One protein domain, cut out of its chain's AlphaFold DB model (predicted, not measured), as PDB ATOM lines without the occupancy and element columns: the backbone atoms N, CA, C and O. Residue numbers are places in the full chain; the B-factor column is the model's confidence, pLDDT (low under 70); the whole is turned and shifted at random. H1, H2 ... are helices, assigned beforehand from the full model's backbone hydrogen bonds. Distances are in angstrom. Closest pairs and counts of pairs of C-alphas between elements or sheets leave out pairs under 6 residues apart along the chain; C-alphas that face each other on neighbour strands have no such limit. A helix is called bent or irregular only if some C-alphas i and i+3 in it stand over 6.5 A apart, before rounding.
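AT A GLANCE: This is residues 69 to 87 and 98 to 128 of the 128 residues of an uncharacterized protein of bacterium (UniProt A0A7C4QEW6). Two helices make a narrow V: H1 begins beside the middle of H2, and the two spread toward the cut. H2, the longer, runs on past the meeting place; residues 116 to 128, of which 116 to 125 belong to H2, stick out at one end, and residues 81 to 87, of which 81 to 84 belong to H1, stick out at the other. The 50 printed residues hold two named helices, H1 then H2, and no named strand: all helix. The whole is extended, a rod of 56 by 18 by 8 A with a radius of gyration of the C-alphas of 15.4 A.

IN THESE COORDINATES: Find C-alpha 69 at (43.333, 15.086, 22.357); from there H1, residues 69 to 84, runs 22.7 A. Past the cut, H2, residues 98 to 125, runs 39.9 A to C-alpha 125 at (36.612, 30.124, 36.491). H2 is neither bent nor irregular, but only just: C-alphas 99 and 102 are 6.3 A apart.

HOW THE PARTS SIT: H1 touches H2 with residues 69 to 76 alone, and H2 touches H1 with 103 to 114 alone; look at their closest C-alphas, Gly 69 and Ala 111, 4.9 A apart. They run opposite ways at a shallow tilt of 30 degrees. Every O i to N i+4 pair is within hydrogen-bond range in H1, and 22 of 24 in H2.

THE WHOLE: The C-alphas farthest apart, of Pro 87 and Lys 128, are 56.5 A apart. Residues 88 to 97 are not printed; C-alphas 87 and 98 are 18.4 A apart across the cut. The pLDDT is under 70 at residues 76 to 77, 79 to 87, 98 to 103 and 128.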
ATOM      1  N   GLY A  69      42.516  15.833  23.313       71.75
ATOM      2  CA  GLY A  69      43.333  15.086  22.357       71.75
ATOM      3  C   GLY A  69      43.563  13.636  22.790       71.75
ATOM      4  O   GLY A  69      43.432  12.725  21.973       71.75
ATOM      5  N   GLY A  70      43.829  13.409  24.080       70.69
ATOM      6  CA  GLY A  70      44.022  12.079  24.655       70.69
ATOM      7  C   GLY A  70      42.769  11.204  24.591       70.69
ATOM      8  O   GLY A  70      42.866  10.038  24.212       70.69
ATOM      9  N   VAL A  71      41.586  11.758  24.885       75.62
ATOM     10  CA  VAL A  71      40.309  11.024  24.791       75.62
ATOM     11  C   VAL A  71      40.018  10.600  23.352       75.62
ATOM     12  O   VAL A  71      39.698   9.437  23.107       75.62
ATOM     13  N   VAL A  72      40.169  11.507  22.383       73.56
ATOM     14  CA  VAL A  72      39.891  11.194  20.972       73.56
ATOM     15  C   VAL A  72      40.891  10.183  20.416       73.56
ATOM     16  O   VAL A  72      40.495   9.243  19.723       73.56
ATOM     17  N   PHE A  73      42.171  10.312  20.772       70.75
ATOM     18  CA  PHE A  73      43.181   9.319  20.412       70.75
ATOM     19  C   PHE A  73      42.898   7.953  21.058       70.75
ATOM     20  O   PHE A  73      42.999   6.928  20.388       70.75
ATOM     21  N   GLY A  74      42.477   7.930  22.327       72.75
ATOM     22  CA  GLY A  74      42.109   6.709  23.046       72.75
ATOM     23  C   GLY A  74      40.918   5.977  22.423       72.75
ATOM     24  O   GLY A  74      40.988   4.765  22.231       72.75
ATOM     25  N   ILE A  75      39.858   6.701  22.038       73.62
ATOM     26  CA  ILE A  75      38.688   6.126  21.345       73.62
ATOM     27  C   ILE A  75      39.101   5.522  20.001       73.62
ATOM     28  O   ILE A  75      38.697   4.408  19.670       73.62
ATOM     29  N   PHE A  76      39.930   6.236  19.237       68.94
ATOM     30  CA  PHE A  76      40.413   5.746  17.951       68.94
ATOM     31  C   PHE A  76      41.276   4.486  18.106       68.94
ATOM     32  O   PHE A  76      41.084   3.507  17.385       68.94
ATOM     33  N   TYR A  77      42.194   4.484  19.073       69.19
ATOM     34  CA  TYR A  77      43.053   3.339  19.362       69.19
ATOM     35  C   TYR A  77      42.241   2.110  19.799       69.19
ATOM     36  O   TYR A  77      42.464   1.015  19.285       69.19
ATOM     37  N   LEU A  78      41.245   2.298  20.674       71.00
ATOM     38  CA  LEU A  78      40.327   1.233  21.085       71.00
ATOM     39  C   LEU A  78      39.538   0.679  19.886       71.00
ATOM     40  O   LEU A  78      39.407  -0.533  19.748       71.00
ATOM     41  N   GLY A  79      39.066   1.556  18.994       68.19
ATOM     42  CA  GLY A  79      38.365   1.175  17.763       68.19
ATOM     43  C   GLY A  79      39.228   0.381  16.777       68.19
ATOM     44  O   GLY A  79      38.728  -0.528  16.117       68.19
ATOM     45  N   MET A  80      40.529   0.670  16.687       64.50
ATOM     46  CA  MET A  80      41.458  -0.138  15.884       64.50
ATOM     47  C   MET A  80      41.721  -1.516  16.499       64.50
ATOM     48  O   MET A  80      41.778  -2.505  15.773       64.50
ATOM     49  N   ILE A  81      41.844  -1.605  17.827       63.84
ATOM     50  CA  ILE A  81      41.993  -2.896  18.513       63.84
ATOM     51  C   ILE A  81      40.759  -3.773  18.271       63.84
ATOM     52  O   ILE A  81      40.902  -4.915  17.844       63.84
ATOM     53  N   THR A  82      39.549  -3.241  18.462       62.50
ATOM     54  CA  THR A  82      38.308  -4.024  18.309       62.50
ATOM     55  C   THR A  82      38.056  -4.457  16.864       62.50
ATOM     56  O   THR A  82      37.537  -5.543  16.619       62.50
ATOM     57  N   THR A  83      38.453  -3.642  15.885       60.56
ATOM     58  CA  THR A  83      38.344  -3.999  14.462       60.56
ATOM     59  C   THR A  83      39.419  -4.982  14.002       60.56
ATOM     60  O   THR A  83      39.174  -5.720  13.056       60.56
ATOM     61  N   SER A  84      40.561  -5.090  14.690       53.88
ATOM     62  CA  SER A  84      41.600  -6.082  14.362       53.88
ATOM     63  C   SER A  84      41.193  -7.540  14.631       53.88
ATOM     64  O   SER A  84      41.802  -8.458  14.086       53.88
ATOM     65  N   GLU A  85      40.133  -7.757  15.417       52.72
ATOM     66  CA  GLU A  85      39.568  -9.081  15.718       52.72
ATOM     67  C   GLU A  85      38.513  -9.540  14.694       52.72
ATOM     68  O   GLU A  85      38.115 -10.706  14.685       52.72
ATOM     69  N   THR A  86      38.070  -8.651  13.799       51.56
ATOM     70  CA  THR A  86      37.146  -8.989  12.708       51.56
ATOM     71  C   THR A  86      37.898  -8.962  11.376       51.56
ATOM     72  O   THR A  86      38.645  -8.025  11.115       51.56
ATOM     73  N   PRO A  87      37.760  -9.974  10.499       47.19
ATOM     74  CA  PRO A  87      38.423  -9.951   9.201       47.19
ATOM     75  C   PRO A  87      37.785  -8.860   8.332       47.19
ATOM     76  O   PRO A  87      36.720  -9.059   7.745       47.19
ATOM     77  N   GLY A  98      45.646   6.558   4.409       51.97
ATOM     78  CA  GLY A  98      44.324   6.946   4.922       51.97
ATOM     79  C   GLY A  98      44.036   6.490   6.351       51.97
ATOM     80  O   GLY A  98      43.374   7.208   7.101       51.97
ATOM     81  N   VAL A  99      44.588   5.341   6.751       61.50
ATOM     82  CA  VAL A  99      44.412   4.779   8.105       61.50
ATOM     83  C   VAL A  99      45.018   5.692   9.173       61.50
ATOM     84  O   VAL A  99      44.452   5.844  10.250       61.50
ATOM     85  N   TRP A 100      46.126   6.367   8.851       61.69
ATOM     86  CA  TRP A 100      46.785   7.326   9.743       61.69
ATOM     87  C   TRP A 100      46.294   8.764   9.556       61.69
ATOM     88  O   TRP A 100      46.423   9.581  10.465       61.69
ATOM     89  N   PHE A 101      45.678   9.085   8.415       65.62
ATOM     90  CA  PHE A 101      45.144  10.419   8.152       65.62
ATOM     91  C   PHE A 101      44.017  10.792   9.122       65.62
ATOM     92  O   PHE A 101      44.042  11.868   9.712       65.62
ATOM     93  N   ILE A 102      43.062   9.885   9.339       67.00
ATOM     94  CA  ILE A 102      41.918  10.105  10.237       67.00
ATOM     95  C   ILE A 102      42.353  10.381  11.691       67.00
ATOM     96  O   ILE A 102      41.890  11.375  12.249       67.00
ATOM     97  N   PRO A 103      43.255   9.602  12.319       65.56
ATOM     98  CA  PRO A 103      43.709   9.891  13.678       65.56
ATOM     99  C   PRO A 103      44.581  11.142  13.767       65.56
ATOM    100  O   PRO A 103      44.490  11.864  14.757       65.56
ATOM    101  N   ILE A 104      45.391  11.455  12.749       70.38
ATOM    102  CA  ILE A 104      46.195  12.687  12.731       70.38
ATOM    103  C   ILE A 104      45.286  13.917  12.633       70.38
ATOM    104  O   ILE A 104      45.411  14.846  13.431       70.38
ATOM    105  N   VAL A 105      44.330  13.920  11.704       72.94
ATOM    106  CA  VAL A 105      43.378  15.030  11.553       72.94
ATOM    107  C   VAL A 105      42.464  15.116  12.774       72.94
ATOM    108  O   VAL A 105      42.292  16.198  13.329       72.94
ATOM    109  N   GLY A 106      41.943  13.984  13.250       72.38
ATOM    110  CA  GLY A 106      41.085  13.913  14.429       72.38
ATOM    111  C   GLY A 106      41.773  14.422  15.694       72.38
ATOM    112  O   GLY A 106      41.199  15.243  16.408       72.38
ATOM    113  N   SER A 107      43.019  14.015  15.951       72.06
ATOM    114  CA  SER A 107      43.795  14.501  17.102       72.06
ATOM    115  C   SER A 107      44.167  15.978  16.972       72.06
ATOM    116  O   SER A 107      44.058  16.708  17.953       72.06
ATOM    117  N   THR A 108      44.508  16.451  15.768       76.56
ATOM    118  CA  THR A 108      44.820  17.871  15.523       76.56
ATOM    119  C   THR A 108      43.596  18.758  15.757       76.56
ATOM    120  O   THR A 108      43.680  19.741  16.492       76.56
ATOM    121  N   PHE A 109      42.433  18.394  15.206       77.19
ATOM    122  CA  PHE A 109      41.181  19.113  15.463       77.19
ATOM    123  C   PHE A 109      40.795  19.063  16.945       77.19
ATOM    124  O   PHE A 109      40.366  20.069  17.501       77.19
ATOM    125  N   SER A 110      40.999  17.926  17.608       72.31
ATOM    126  CA  SER A 110      40.684  17.767  19.032       72.31
ATOM    127  C   SER A 110      41.604  18.578  19.933       72.31
ATOM    128  O   SER A 110      41.133  19.139  20.916       72.31
ATOM    129  N   ALA A 111      42.886  18.702  19.588       73.25
ATOM    130  CA  ALA A 111      43.828  19.556  20.301       73.25
ATOM    131  C   ALA A 111      43.472  21.040  20.137       73.25
ATOM    132  O   ALA A 111      43.474  21.774  21.121       73.25
ATOM    133  N   LEU A 112      43.090  21.476  18.930       78.94
ATOM    134  CA  LEU A 112      42.626  22.848  18.681       78.94
ATOM    135  C   LEU A 112      41.317  23.155  19.429       78.94
ATOM    136  O   LEU A 112      41.190  24.204  20.062       78.94
ATOM    137  N   CYS A 113      40.356  22.228  19.405       80.06
ATOM    138  CA  CYS A 113      39.108  22.346  20.160       80.06
ATOM    139  C   CYS A 113      39.358  22.335  21.673       80.06
ATOM    140  O   CYS A 113      38.817  23.175  22.389       80.06
ATOM    141  N   GLY A 114      40.213  21.434  22.160       73.50
ATOM    142  CA  GLY A 114      40.605  21.345  23.564       73.50
ATOM    143  C   GLY A 114      41.338  22.597  24.042       73.50
ATOM    144  O   GLY A 114      41.075  23.066  25.146       73.50
ATOM    145  N   TRP A 115      42.165  23.203  23.188       80.38
ATOM    146  CA  TRP A 115      42.807  24.490  23.454       80.38
ATOM    147  C   TRP A 115      41.776  25.609  23.636       80.38
ATOM    148  O   TRP A 115      41.827  26.356  24.612       80.38
ATOM    149  N   ALA A 116      40.796  25.706  22.731       79.56
ATOM    150  CA  ALA A 116      39.733  26.705  22.826       79.56
ATOM    151  C   ALA A 116      38.827  26.495  24.056       79.56
ATOM    152  O   ALA A 116      38.414  27.467  24.694       79.56
ATOM    153  N   ILE A 117      38.522  25.240  24.405       81.94
ATOM    154  CA  ILE A 117      37.725  24.887  25.590       81.94
ATOM    155  C   ILE A 117      38.494  25.201  26.875       81.94
ATOM    156  O   ILE A 117      37.913  25.782  27.788       81.94
ATOM    157  N   GLY A 118      39.789  24.877  26.935       75.06
ATOM    158  CA  GLY A 118      40.651  25.211  28.070       75.06
ATOM    159  C   GLY A 118      40.670  26.714  28.354       75.06
ATOM    160  O   GLY A 118      40.531  27.131  29.502       75.06
ATOM    161  N   GLY A 119      40.708  27.532  27.300       72.94
ATOM    162  CA  GLY A 119      40.684  28.991  27.423       72.94
ATOM    163  C   GLY A 119      39.355  29.517  27.930       72.94
ATOM    164  O   GLY A 119      39.333  30.342  28.839       72.94
ATOM    165  N   LYS A 120      38.244  28.980  27.411       79.56
ATOM    166  CA  LYS A 120      36.908  29.294  27.932       79.56
ATOM    167  C   LYS A 120      36.740  28.871  29.392       79.56
ATOM    168  O   LYS A 120      36.092  29.584  30.146       79.56
ATOM    169  N   PHE A 121      37.314  27.739  29.796       79.31
ATOM    170  CA  PHE A 121      37.247  27.267  31.178       79.31
ATOM    171  C   PHE A 121      38.035  28.176  32.132       79.31
ATOM    172  O   PHE A 121      37.542  28.496  33.213       79.31
ATOM    173  N   TYR A 122      39.219  28.649  31.725       80.88
ATOM    174  CA  TYR A 122      39.956  29.677  32.468       80.88
ATOM    175  C   TYR A 122      39.132  30.961  32.612       80.88
ATOM    176  O   TYR A 122      38.952  31.456  33.724       80.88
ATOM    177  N   ASP A 123      38.578  31.453  31.499       82.69
ATOM    178  CA  ASP A 123      37.791  32.686  31.478       82.69
ATOM    179  C   ASP A 123      36.543  32.569  32.383       82.69
ATOM    180  O   ASP A 123      36.198  33.522  33.072       82.69
ATOM    181  N   GLU A 124      35.887  31.403  32.445       81.94
ATOM    182  CA  GLU A 124      34.705  31.184  33.293       81.94
ATOM    183  C   GLU A 124      35.049  31.001  34.780       81.94
ATOM    184  O   GLU A 124      34.338  31.502  35.646       81.94
ATOM    185  N   THR A 125      36.159  30.328  35.098       79.25
ATOM    186  CA  THR A 125      36.612  30.124  36.491       79.25
ATOM    187  C   THR A 125      37.183  31.388  37.133       79.25
ATOM    188  O   THR A 125      37.211  31.490  38.359       79.25
ATOM    189  N   HIS A 126      37.615  32.353  36.319       76.94
ATOM    190  CA  HIS A 126      38.197  33.620  36.767       76.94
ATOM    191  C   HIS A 126      37.281  34.831  36.520       76.94
ATOM    192  O   HIS A 126      37.685  35.965  36.789       76.94
ATOM    193  N   LYS A 127      36.036  34.613  36.071       72.12
ATOM    194  CA  LYS A 127      34.974  35.627  36.108       72.12
ATOM    195  C   LYS A 127      34.575  35.890  37.564       72.12
ATOM    196  O   LYS A 127      33.933  35.056  38.199       72.12
ATOM    197  N   LYS A 128      34.966  37.053  38.082       47.59
ATOM    198  CA  LYS A 128      34.327  37.710  39.230       47.59
ATOM    199  C   LYS A 128      33.390  38.794  38.725       47.59
ATOM    200  O   LYS A 128      33.792  39.485  37.763       47.59
TER     201      LYS A 128